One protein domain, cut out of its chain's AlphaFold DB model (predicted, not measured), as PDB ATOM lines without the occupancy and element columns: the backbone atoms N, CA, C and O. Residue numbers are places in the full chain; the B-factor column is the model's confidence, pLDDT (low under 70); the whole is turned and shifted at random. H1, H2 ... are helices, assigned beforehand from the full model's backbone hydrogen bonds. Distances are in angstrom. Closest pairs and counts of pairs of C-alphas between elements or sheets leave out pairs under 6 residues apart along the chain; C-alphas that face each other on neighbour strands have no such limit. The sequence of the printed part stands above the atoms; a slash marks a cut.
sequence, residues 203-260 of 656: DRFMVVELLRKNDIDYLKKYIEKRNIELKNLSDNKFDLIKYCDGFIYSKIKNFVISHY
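Overview. This is residues 203 to 260 of the 656 residues of an uncharacterized protein of Anaeromyces robustus (UniProt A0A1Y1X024). Two short helical hairpins, H1 with H2 and H4 with H5, stand side by side and make a small bundle of four helices that run alternately one way and the other, with the four-residue helix H3 across one end. Within each hairpin the two helices touch, while between the hairpins H1 comes close to H4 and H5, and H2 to H5, without clearly touching, and H2 and H4 are apart. The printed part has 58 residues, 43 of them in five named helices, H1 to H5 in order along the chain, with no named strand; the class is all helix. The whole is compact, with a radius of gyration of the C-alphas of 10.2 A, and rounded, with spans of 26 by 22 by 19 A.

Arrangement. H1, residues 203 to 213, touches H2, residues 216 to 226, and the two form a helical hairpin. They run opposite ways at a shallow tilt of 13 degrees, and their closest C-alphas, those of Leu 210 and Leu 219, are 5.9 A apart. H4, residues 240 to 247, and H5, residues 250 to 258, form the second helical hairpin. They touch, running opposite ways at a shallow tilt of 8 degrees, with the C-alphas of Cys 244 and Lys 253 closest at 5.5 A. H2 and H5 are close but not clearly touching, with the C-alphas of Ile 216 and Ile 252 closest at 6.2 A; they run the same way at a shallow tilt of 30 degrees. H1 and H4 are also close but not clearly touching, with the C-alphas of Arg 212 and Phe 247 closest at 7.9 A; they run the same way at a shallow tilt of 32 degrees, only just short of steep. H2 and H4 are apart. H3, residues 230 to 233, and H4 only just touch, with 3 pairs of C-alphas within 8 A, and only at the corner by their link; the closest C-alphas, those of Leu 233 and Leu 240, are 6.8 A apart. In H1, H2, H4 and H5 every O i to N i+4 pair is within hydrogen-bond range; H3 is too short for such a pair.

Along the chain. H1 begins at C-alpha 203, (33.316, 13.093, -34.287), and is 15.3 A long from first to last C-alpha, as is H2. H3 measures 5.4 A and H4 10.7 A. H5, 12.0 A long, ends at C-alpha 258, (46.048, 18.061, -47.138).

Size, cuts and confidence. The two C-alphas farthest apart, those of Asp 217 and Asn 236, are 28.4 A apart. The printed part has no cut. The links H1 to H2, H2 to H3 and H4 to H5 are tight, and the link H3 to H4, with 6 residues, is short. The mean pLDDT of the printed part is 95.9, and no printed residue is under 70.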
ATOM      1  N   ASP A 203      32.074  12.677 -33.635       95.75
ATOM      2  CA  ASP A 203      33.316  13.093 -34.287       95.75
ATOM      3  C   ASP A 203      33.082  14.183 -35.331       95.75
ATOM      4  O   ASP A 203      33.876  15.120 -35.396       95.75
ATOM      5  N   ARG A 204      31.965  14.135 -36.077       96.50
ATOM      6  CA  ARG A 204      31.573  15.230 -36.978       96.50
ATOM      7  C   ARG A 204      31.338  16.524 -36.214       96.50
ATOM      8  O   ARG A 204      31.943  17.527 -36.569       96.50
ATOM      9  N   PHE A 205      30.540  16.477 -35.141       94.56
ATOM     10  CA  PHE A 205      30.293  17.629 -34.270       94.56
ATOM     11  C   PHE A 205      31.613  18.247 -33.794       94.56
ATOM     12  O   PHE A 205      31.854  19.433 -34.000       94.56
ATOM     13  N   MET A 206      32.500  17.431 -33.212       94.75
ATOM     14  CA  MET A 206      33.755  17.934 -32.652       94.75
ATOM     15  C   MET A 206      34.678  18.504 -33.730       94.75
ATOM     16  O   MET A 206      35.238  19.579 -33.532       94.75
ATOM     17  N   VAL A 207      34.831  17.827 -34.872       97.25
ATOM     18  CA  VAL A 207      35.667  18.336 -35.968       97.25
ATOM     19  C   VAL A 207      35.090  19.628 -36.534       97.25
ATOM     20  O   VAL A 207      35.826  20.603 -36.638       97.25
ATOM     21  N   VAL A 208      33.789  19.689 -36.830       95.94
ATOM     22  CA  VAL A 208      33.140  20.894 -37.368       95.94
ATOM     23  C   VAL A 208      33.292  22.087 -36.426       95.94
ATOM     24  O   VAL A 208      33.661  23.173 -36.872       95.94
ATOM     25  N   GLU A 209      33.101  21.900 -35.124       93.12
ATOM     26  CA  GLU A 209      33.265  22.989 -34.160       93.12
ATOM     27  C   GLU A 209      34.722  23.467 -34.049       93.12
ATOM     28  O   GLU A 209      34.974  24.668 -33.928       93.12
ATOM     29  N   LEU A 210      35.705  22.569 -34.175       96.00
ATOM     30  CA  LEU A 210      37.122  22.953 -34.231       96.00
ATOM     31  C   LEU A 210      37.488  23.669 -35.535       96.00
ATOM     32  O   LEU A 210      38.263  24.628 -35.507       96.00
ATOM     33  N   LEU A 211      36.878  23.275 -36.659       96.50
ATOM     34  CA  LEU A 211      37.019  23.980 -37.933       96.50
ATOM     35  C   LEU A 211      36.508  25.419 -37.831       96.50
ATOM     36  O   LEU A 211      37.193  26.351 -38.251       96.50
ATOM     37  N   ARG A 212      35.332  25.613 -37.223       93.38
ATOM     38  CA  ARG A 212      34.725  26.939 -37.023       93.38
ATOM     39  C   ARG A 212      35.539  27.830 -36.089       93.38
ATOM     40  O   ARG A 212      35.596  29.036 -36.305       93.38
ATOM     41  N   LYS A 213      36.192  27.242 -35.083       94.38
ATOM     42  CA  LYS A 213      37.111  27.944 -34.169       94.38
ATOM     43  C   LYS A 213      38.471  28.264 -34.803       94.38
ATOM     44  O   LYS A 213      39.226  29.030 -34.214       94.38
ATOM     45  N   ASN A 214      38.766  27.722 -35.989       95.69
ATOM     46  CA  ASN A 214      40.042  27.883 -36.694       95.69
ATOM     47  C   ASN A 214      41.264  27.431 -35.858       95.69
ATOM     48  O   ASN A 214      42.353  27.989 -35.984       95.69
ATOM     49  N   ASP A 215      41.084  26.418 -35.005       94.75
ATOM     50  CA  ASP A 215      42.117  25.887 -34.105       94.75
ATOM     51  C   ASP A 215      42.729  24.600 -34.686       94.75
ATOM     52  O   ASP A 215      42.300  23.480 -34.392       94.75
ATOM     53  N   ILE A 216      43.712  24.774 -35.577       96.25
ATOM     54  CA  ILE A 216      44.379  23.667 -36.283       96.25
ATOM     55  C   ILE A 216      45.126  22.754 -35.305       96.25
ATOM     56  O   ILE A 216      45.073  21.534 -35.455       96.25
ATOM     57  N   ASP A 217      45.783  23.316 -34.291       96.44
ATOM     58  CA  ASP A 217      46.600  22.542 -33.353       96.44
ATOM     59  C   ASP A 217      45.735  21.608 -32.507       96.44
ATOM     60  O   ASP A 217      46.073  20.435 -32.306       96.44
ATOM     61  N   TYR A 218      44.594  22.102 -32.018       97.44
ATOM     62  CA  TYR A 218      43.669  21.268 -31.264       97.44
ATOM     63  C   TYR A 218      42.949  20.257 -32.162       97.44
ATOM     64  O   TYR A 218      42.784  19.100 -31.764       97.44
ATOM     65  N   LEU A 219      42.577  20.645 -33.389       97.38
ATOM     66  CA  LEU A 219      42.030  19.722 -34.385       97.38
ATOM     67  C   LEU A 219      42.996  18.569 -34.670       97.38
ATOM     68  O   LEU A 219      42.594  17.407 -34.609       97.38
ATOM     69  N   LYS A 220      44.273  18.876 -34.901       97.50
ATOM     70  CA  LYS A 220      45.329  17.891 -35.135       97.50
ATOM     71  C   LYS A 220      45.436  16.898 -33.975       97.50
ATOM     72  O   LYS A 220      45.301  15.694 -34.190       97.50
ATOM     73  N   LYS A 221      45.553  17.399 -32.739       97.69
ATOM     74  CA  LYS A 221      45.597  16.565 -31.521       97.69
ATOM     75  C   LYS A 221      44.351  15.695 -31.361       97.69
ATOM     76  O   LYS A 221      44.451  14.551 -30.919       97.69
ATOM     77  N   TYR A 222      43.169  16.228 -31.683       97.44
ATOM     78  CA  TYR A 222      41.913  15.481 -31.601       97.44
ATOM     79  C   TYR A 222      41.886  14.318 -32.600       97.44
ATOM     80  O   TYR A 222      41.579  13.190 -32.205       97.44
ATOM     81  N   ILE A 223      42.260  14.580 -33.858       97.38
ATOM     82  CA  ILE A 223      42.338  13.584 -34.935       97.38
ATOM     83  C   ILE A 223      43.311  12.460 -34.560       97.38
ATOM     84  O   ILE A 223      42.934  11.290 -34.618       97.38
ATOM     85  N   GLU A 224      44.522  12.802 -34.115       96.31
ATOM     86  CA  GLU A 224      45.551  11.834 -33.710       96.31
ATOM     87  C   GLU A 224      45.090  10.982 -32.521       96.31
ATOM     88  O   GLU A 224      45.105   9.751 -32.585       96.31
ATOM     89  N   LYS A 225      44.605  11.624 -31.447       97.56
ATOM     90  CA  LYS A 225      44.167  10.943 -30.217       97.56
ATOM     91  C   LYS A 225      43.025   9.959 -30.464       97.56
ATOM     92  O   LYS A 225      42.916   8.955 -29.763       97.56
ATOM     93  N   ARG A 226      42.138  10.272 -31.409       96.94
ATOM     94  CA  ARG A 226      40.980   9.441 -31.758       96.94
ATOM     95  C   ARG A 226      41.236   8.532 -32.964       96.94
ATOM     96  O   ARG A 226      40.363   7.728 -33.274       96.94
ATOM     97  N   ASN A 227      42.405   8.627 -33.609       96.81
ATOM     98  CA  ASN A 227      42.731   7.951 -34.869       96.81
ATOM     99  C   ASN A 227      41.615   8.140 -35.922       96.81
ATOM    100  O   ASN A 227      41.156   7.185 -36.549       96.81
ATOM    101  N   ILE A 228      41.150   9.384 -36.070       97.19
ATOM    102  CA  ILE A 228      40.119   9.755 -37.046       97.19
ATOM    103  C   ILE A 228      40.771   9.908 -38.418       97.19
ATOM    104  O   ILE A 228      41.819  10.525 -38.561       97.19
ATOM    105  N   GLU A 229      40.116   9.393 -39.450       97.88
ATOM    106  CA  GLU A 229      40.414   9.751 -40.833       97.88
ATOM    107  C   GLU A 229      39.328  10.712 -41.320       97.88
ATOM    108  O   GLU A 229      38.146  10.363 -41.311       97.88
ATOM    109  N   LEU A 230      39.712  11.928 -41.721       98.19
ATOM    110  CA  LEU A 230      38.766  12.999 -42.056       98.19
ATOM    111  C   LEU A 230      37.788  12.599 -43.170       98.19
ATOM    112  O   LEU A 230      36.613  12.953 -43.109       98.19
ATOM    113  N   LYS A 231      38.233  11.789 -44.134       98.00
ATOM    114  CA  LYS A 231      37.389  11.212 -45.184       98.00
ATOM    115  C   LYS A 231      36.203  10.415 -44.639       98.00
ATOM    116  O   LYS A 231      35.130  10.479 -45.230       98.00
ATOM    117  N   ASN A 232      36.357   9.724 -43.508       97.81
ATOM    118  CA  ASN A 232      35.283   8.924 -42.903       97.81
ATOM    119  C   ASN A 232      34.204   9.788 -42.238       97.81
ATOM    120  O   ASN A 232      33.141   9.290 -41.870       97.81
ATOM    121  N   LEU A 233      34.452  11.092 -42.092       97.62
ATOM    122  CA  LEU A 233      33.423  12.034 -41.679       97.62
ATOM    123  C   LEU A 233      32.478  12.370 -42.832       97.62
ATOM    124  O   LEU A 233      31.355  12.764 -42.547       97.62
ATOM    125  N   SER A 234      32.874  12.174 -44.089       97.31
ATOM    126  CA  SER A 234      32.008  12.376 -45.252       97.31
ATOM    127  C   SER A 234      31.150  11.134 -45.544       97.31
ATOM    128  O   SER A 234      31.596  10.001 -45.392       97.31
ATOM    129  N   ASP A 235      29.916  11.342 -45.995       96.06
ATOM    130  CA  ASP A 235      28.987  10.315 -46.474       96.06
ATOM    131  C   ASP A 235      28.118  10.851 -47.634       96.06
ATOM    132  O   ASP A 235      28.419  11.871 -48.252       96.06
ATOM    133  N   ASN A 236      27.029  10.157 -47.972       96.19
ATOM    134  CA  ASN A 236      26.116  10.576 -49.039       96.19
ATOM    135  C   ASN A 236      25.287  11.835 -48.710       96.19
ATOM    136  O   ASN A 236      24.647  12.386 -49.605       96.19
ATOM    137  N   LYS A 237      25.261  12.272 -47.448       95.19
ATOM    138  CA  LYS A 237      24.504  13.430 -46.954       95.19
ATOM    139  C   LYS A 237      25.420  14.595 -46.566       95.19
ATOM    140  O   LYS A 237      24.980  15.740 -46.617       95.19
ATOM    141  N   PHE A 238      26.669  14.321 -46.191       96.25
ATOM    142  CA  PHE A 238      27.652  15.297 -45.735       96.25
ATOM    143  C   PHE A 238      28.990  15.131 -46.453       96.25
ATOM    144  O   PHE A 238      29.567  14.053 -46.457       96.25
ATOM    145  N   ASP A 239      29.530  16.218 -46.995       97.31
ATOM    146  CA  ASP A 239      30.853  16.245 -47.617       97.31
ATOM    147  C   ASP A 239      31.702  17.292 -46.893       97.31
ATOM    148  O   ASP A 239      31.398  18.488 -46.937       97.31
ATOM    149  N   LEU A 240      32.741  16.833 -46.191       97.81
ATOM    150  CA  LEU A 240      33.585  17.690 -45.362       97.81
ATOM    151  C   LEU A 240      34.361  18.724 -46.190       97.81
ATOM    152  O   LEU A 240      34.536  19.855 -45.737       97.81
ATOM    153  N   ILE A 241      34.802  18.374 -47.403       96.94
ATOM    154  CA  ILE A 241      35.535  19.306 -48.268       96.94
ATOM    155  C   ILE A 241      34.587  20.410 -48.740       96.94
ATOM    156  O   ILE A 241      34.902  21.591 -48.592       96.94
ATOM    157  N   LYS A 242      33.381  20.046 -49.201       96.19
ATOM    158  CA  LYS A 242      32.356  21.033 -49.593       96.19
ATOM    159  C   LYS A 242      31.902  21.897 -48.419       96.19
ATOM    160  O   LYS A 242      31.609  23.075 -48.609       96.19
ATOM    161  N   TYR A 243      31.843  21.334 -47.211       95.81
ATOM    162  CA  TYR A 243      31.589  22.109 -45.996       95.81
ATOM    163  C   TYR A 243      32.667  23.180 -45.794       95.81
ATOM    164  O   TYR A 243      32.345  24.353 -45.591       95.81
ATOM    165  N   CYS A 244      33.942  22.807 -45.923       96.12
ATOM    166  CA  CYS A 244      35.034  23.765 -45.803       96.12
ATOM    167  C   CYS A 244      35.011  24.848 -46.892       96.12
ATOM    168  O   CYS A 244      35.344  25.994 -46.600       96.12
ATOM    169  N   ASP A 245      34.589  24.522 -48.118       93.12
ATOM    170  CA  ASP A 245      34.491  25.489 -49.219       93.12
ATOM    171  C   ASP A 245      33.508  26.636 -48.944       93.12
ATOM    172  O   ASP A 245      33.750  27.759 -49.383       93.12
ATOM    173  N   GLY A 246      32.408  26.369 -48.232       89.38
ATOM    174  CA  GLY A 246      31.352  27.358 -48.002       89.38
ATOM    175  C   GLY A 246      31.507  28.193 -46.730       89.38
ATOM    176  O   GLY A 246      31.043  29.331 -46.692       89.38
ATOM    177  N   PHE A 247      32.116  27.635 -45.679       84.94
ATOM    178  CA  PHE A 247      31.957  28.170 -44.317       84.94
ATOM    179  C   PHE A 247      33.261  28.389 -43.550       84.94
ATOM    180  O   PHE A 247      33.221  28.939 -42.449       84.94
ATOM    181  N   ILE A 248      34.402  27.946 -44.083       93.69
ATOM    182  CA  ILE A 248      35.638  27.804 -43.310       93.69
ATOM    183  C   ILE A 248      36.791  28.615 -43.917       93.69
ATOM    184  O   ILE A 248      36.926  28.743 -45.133       93.69
ATOM    185  N   TYR A 249      37.647  29.163 -43.049       89.69
ATOM    186  CA  TYR A 249      38.828  29.937 -43.437       89.69
ATOM    187  C   TYR A 249      39.826  29.112 -44.264       89.69
ATOM    188  O   TYR A 249      40.032  27.920 -44.029       89.69
ATOM    189  N   SER A 250      40.517  29.772 -45.198       90.75
ATOM    190  CA  SER A 250      41.413  29.124 -46.169       90.75
ATOM    191  C   SER A 250      42.518  28.277 -45.529       90.75
ATOM    192  O   SER A 250      42.784  27.177 -46.004       90.75
ATOM    193  N   LYS A 251      43.134  28.737 -44.431       93.81
ATOM    194  CA  LYS A 251      44.242  28.020 -43.774       93.81
ATOM    195  C   LYS A 251      43.813  26.649 -43.241       93.81
ATOM    196  O   LYS A 251      44.442  25.642 -43.554       93.81
ATOM    197  N   ILE A 252      42.738  26.596 -42.458       96.19
ATOM    198  CA  ILE A 252      42.247  25.338 -41.885       96.19
ATOM    199  C   ILE A 252      41.545  24.464 -42.935       96.19
ATOM    200  O   ILE A 252      41.635  23.242 -42.874       96.19
ATOM    201  N   LYS A 253      40.939  25.066 -43.967       96.38
ATOM    202  CA  LYS A 253      40.489  24.336 -45.158       96.38
ATOM    203  C   LYS A 253      41.657  23.609 -45.835       96.38
ATOM    204  O   LYS A 253      41.543  22.418 -46.108       96.38
ATOM    205  N   ASN A 254      42.780  24.292 -46.070       95.94
ATOM    206  CA  ASN A 254      43.967  23.680 -46.671       95.94
ATOM    207  C   ASN A 254      44.495  22.531 -45.810       95.94
ATOM    208  O   ASN A 254      44.845  21.494 -46.364       95.94
ATOM    209  N   PHE A 255      44.465  22.676 -44.478       97.25
ATOM    210  CA  PHE A 255      44.773  21.585 -43.552       97.25
ATOM    211  C   PHE A 255      43.845  20.379 -43.760       97.25
ATOM    212  O   PHE A 255      44.334  19.270 -43.950       97.25
ATOM    213  N   VAL A 256      42.521  20.575 -43.794       97.94
ATOM    214  CA  VAL A 256      41.557  19.482 -44.039       97.94
ATOM    215  C   VAL A 256      41.830  18.783 -45.369       97.94
ATOM    216  O   VAL A 256      41.831  17.556 -45.423       97.94
ATOM    217  N   ILE A 257      42.088  19.547 -46.432       97.94
ATOM    218  CA  ILE A 257      42.364  19.008 -47.769       97.94
ATOM    219  C   ILE A 257      43.673  18.207 -47.775       97.94
ATOM    220  O   ILE A 257      43.705  17.086 -48.291       97.94
ATOM    221  N   SER A 258      44.747  18.735 -47.183       97.69
ATOM    222  CA  SER A 258      46.048  18.061 -47.138       97.69
ATOM    223  C   SER A 258      46.092  16.882 -46.160       97.69
ATOM    224  O   SER A 258      46.947  16.020 -46.299       97.69
ATOM    225  N   HIS A 259      45.135  16.763 -45.240       98.19
ATOM    226  CA  HIS A 259      45.070  15.684 -44.244       98.19
ATOM    227  C   HIS A 259      43.822  14.797 -44.402       98.19
ATOM    228  O   HIS A 259      43.429  14.088 -43.475       98.19
ATOM    229  N   TYR A 260      43.174  14.844 -45.573       98.25
ATOM    230  CA  TYR A 260      41.853  14.245 -45.782       98.25
ATOM    231  C   TYR A 260      41.833  12.717 -45.606       98.25
ATOM    232  O   TYR A 260      40.909  12.175 -44.999       98.25
TER     233      TYR A 260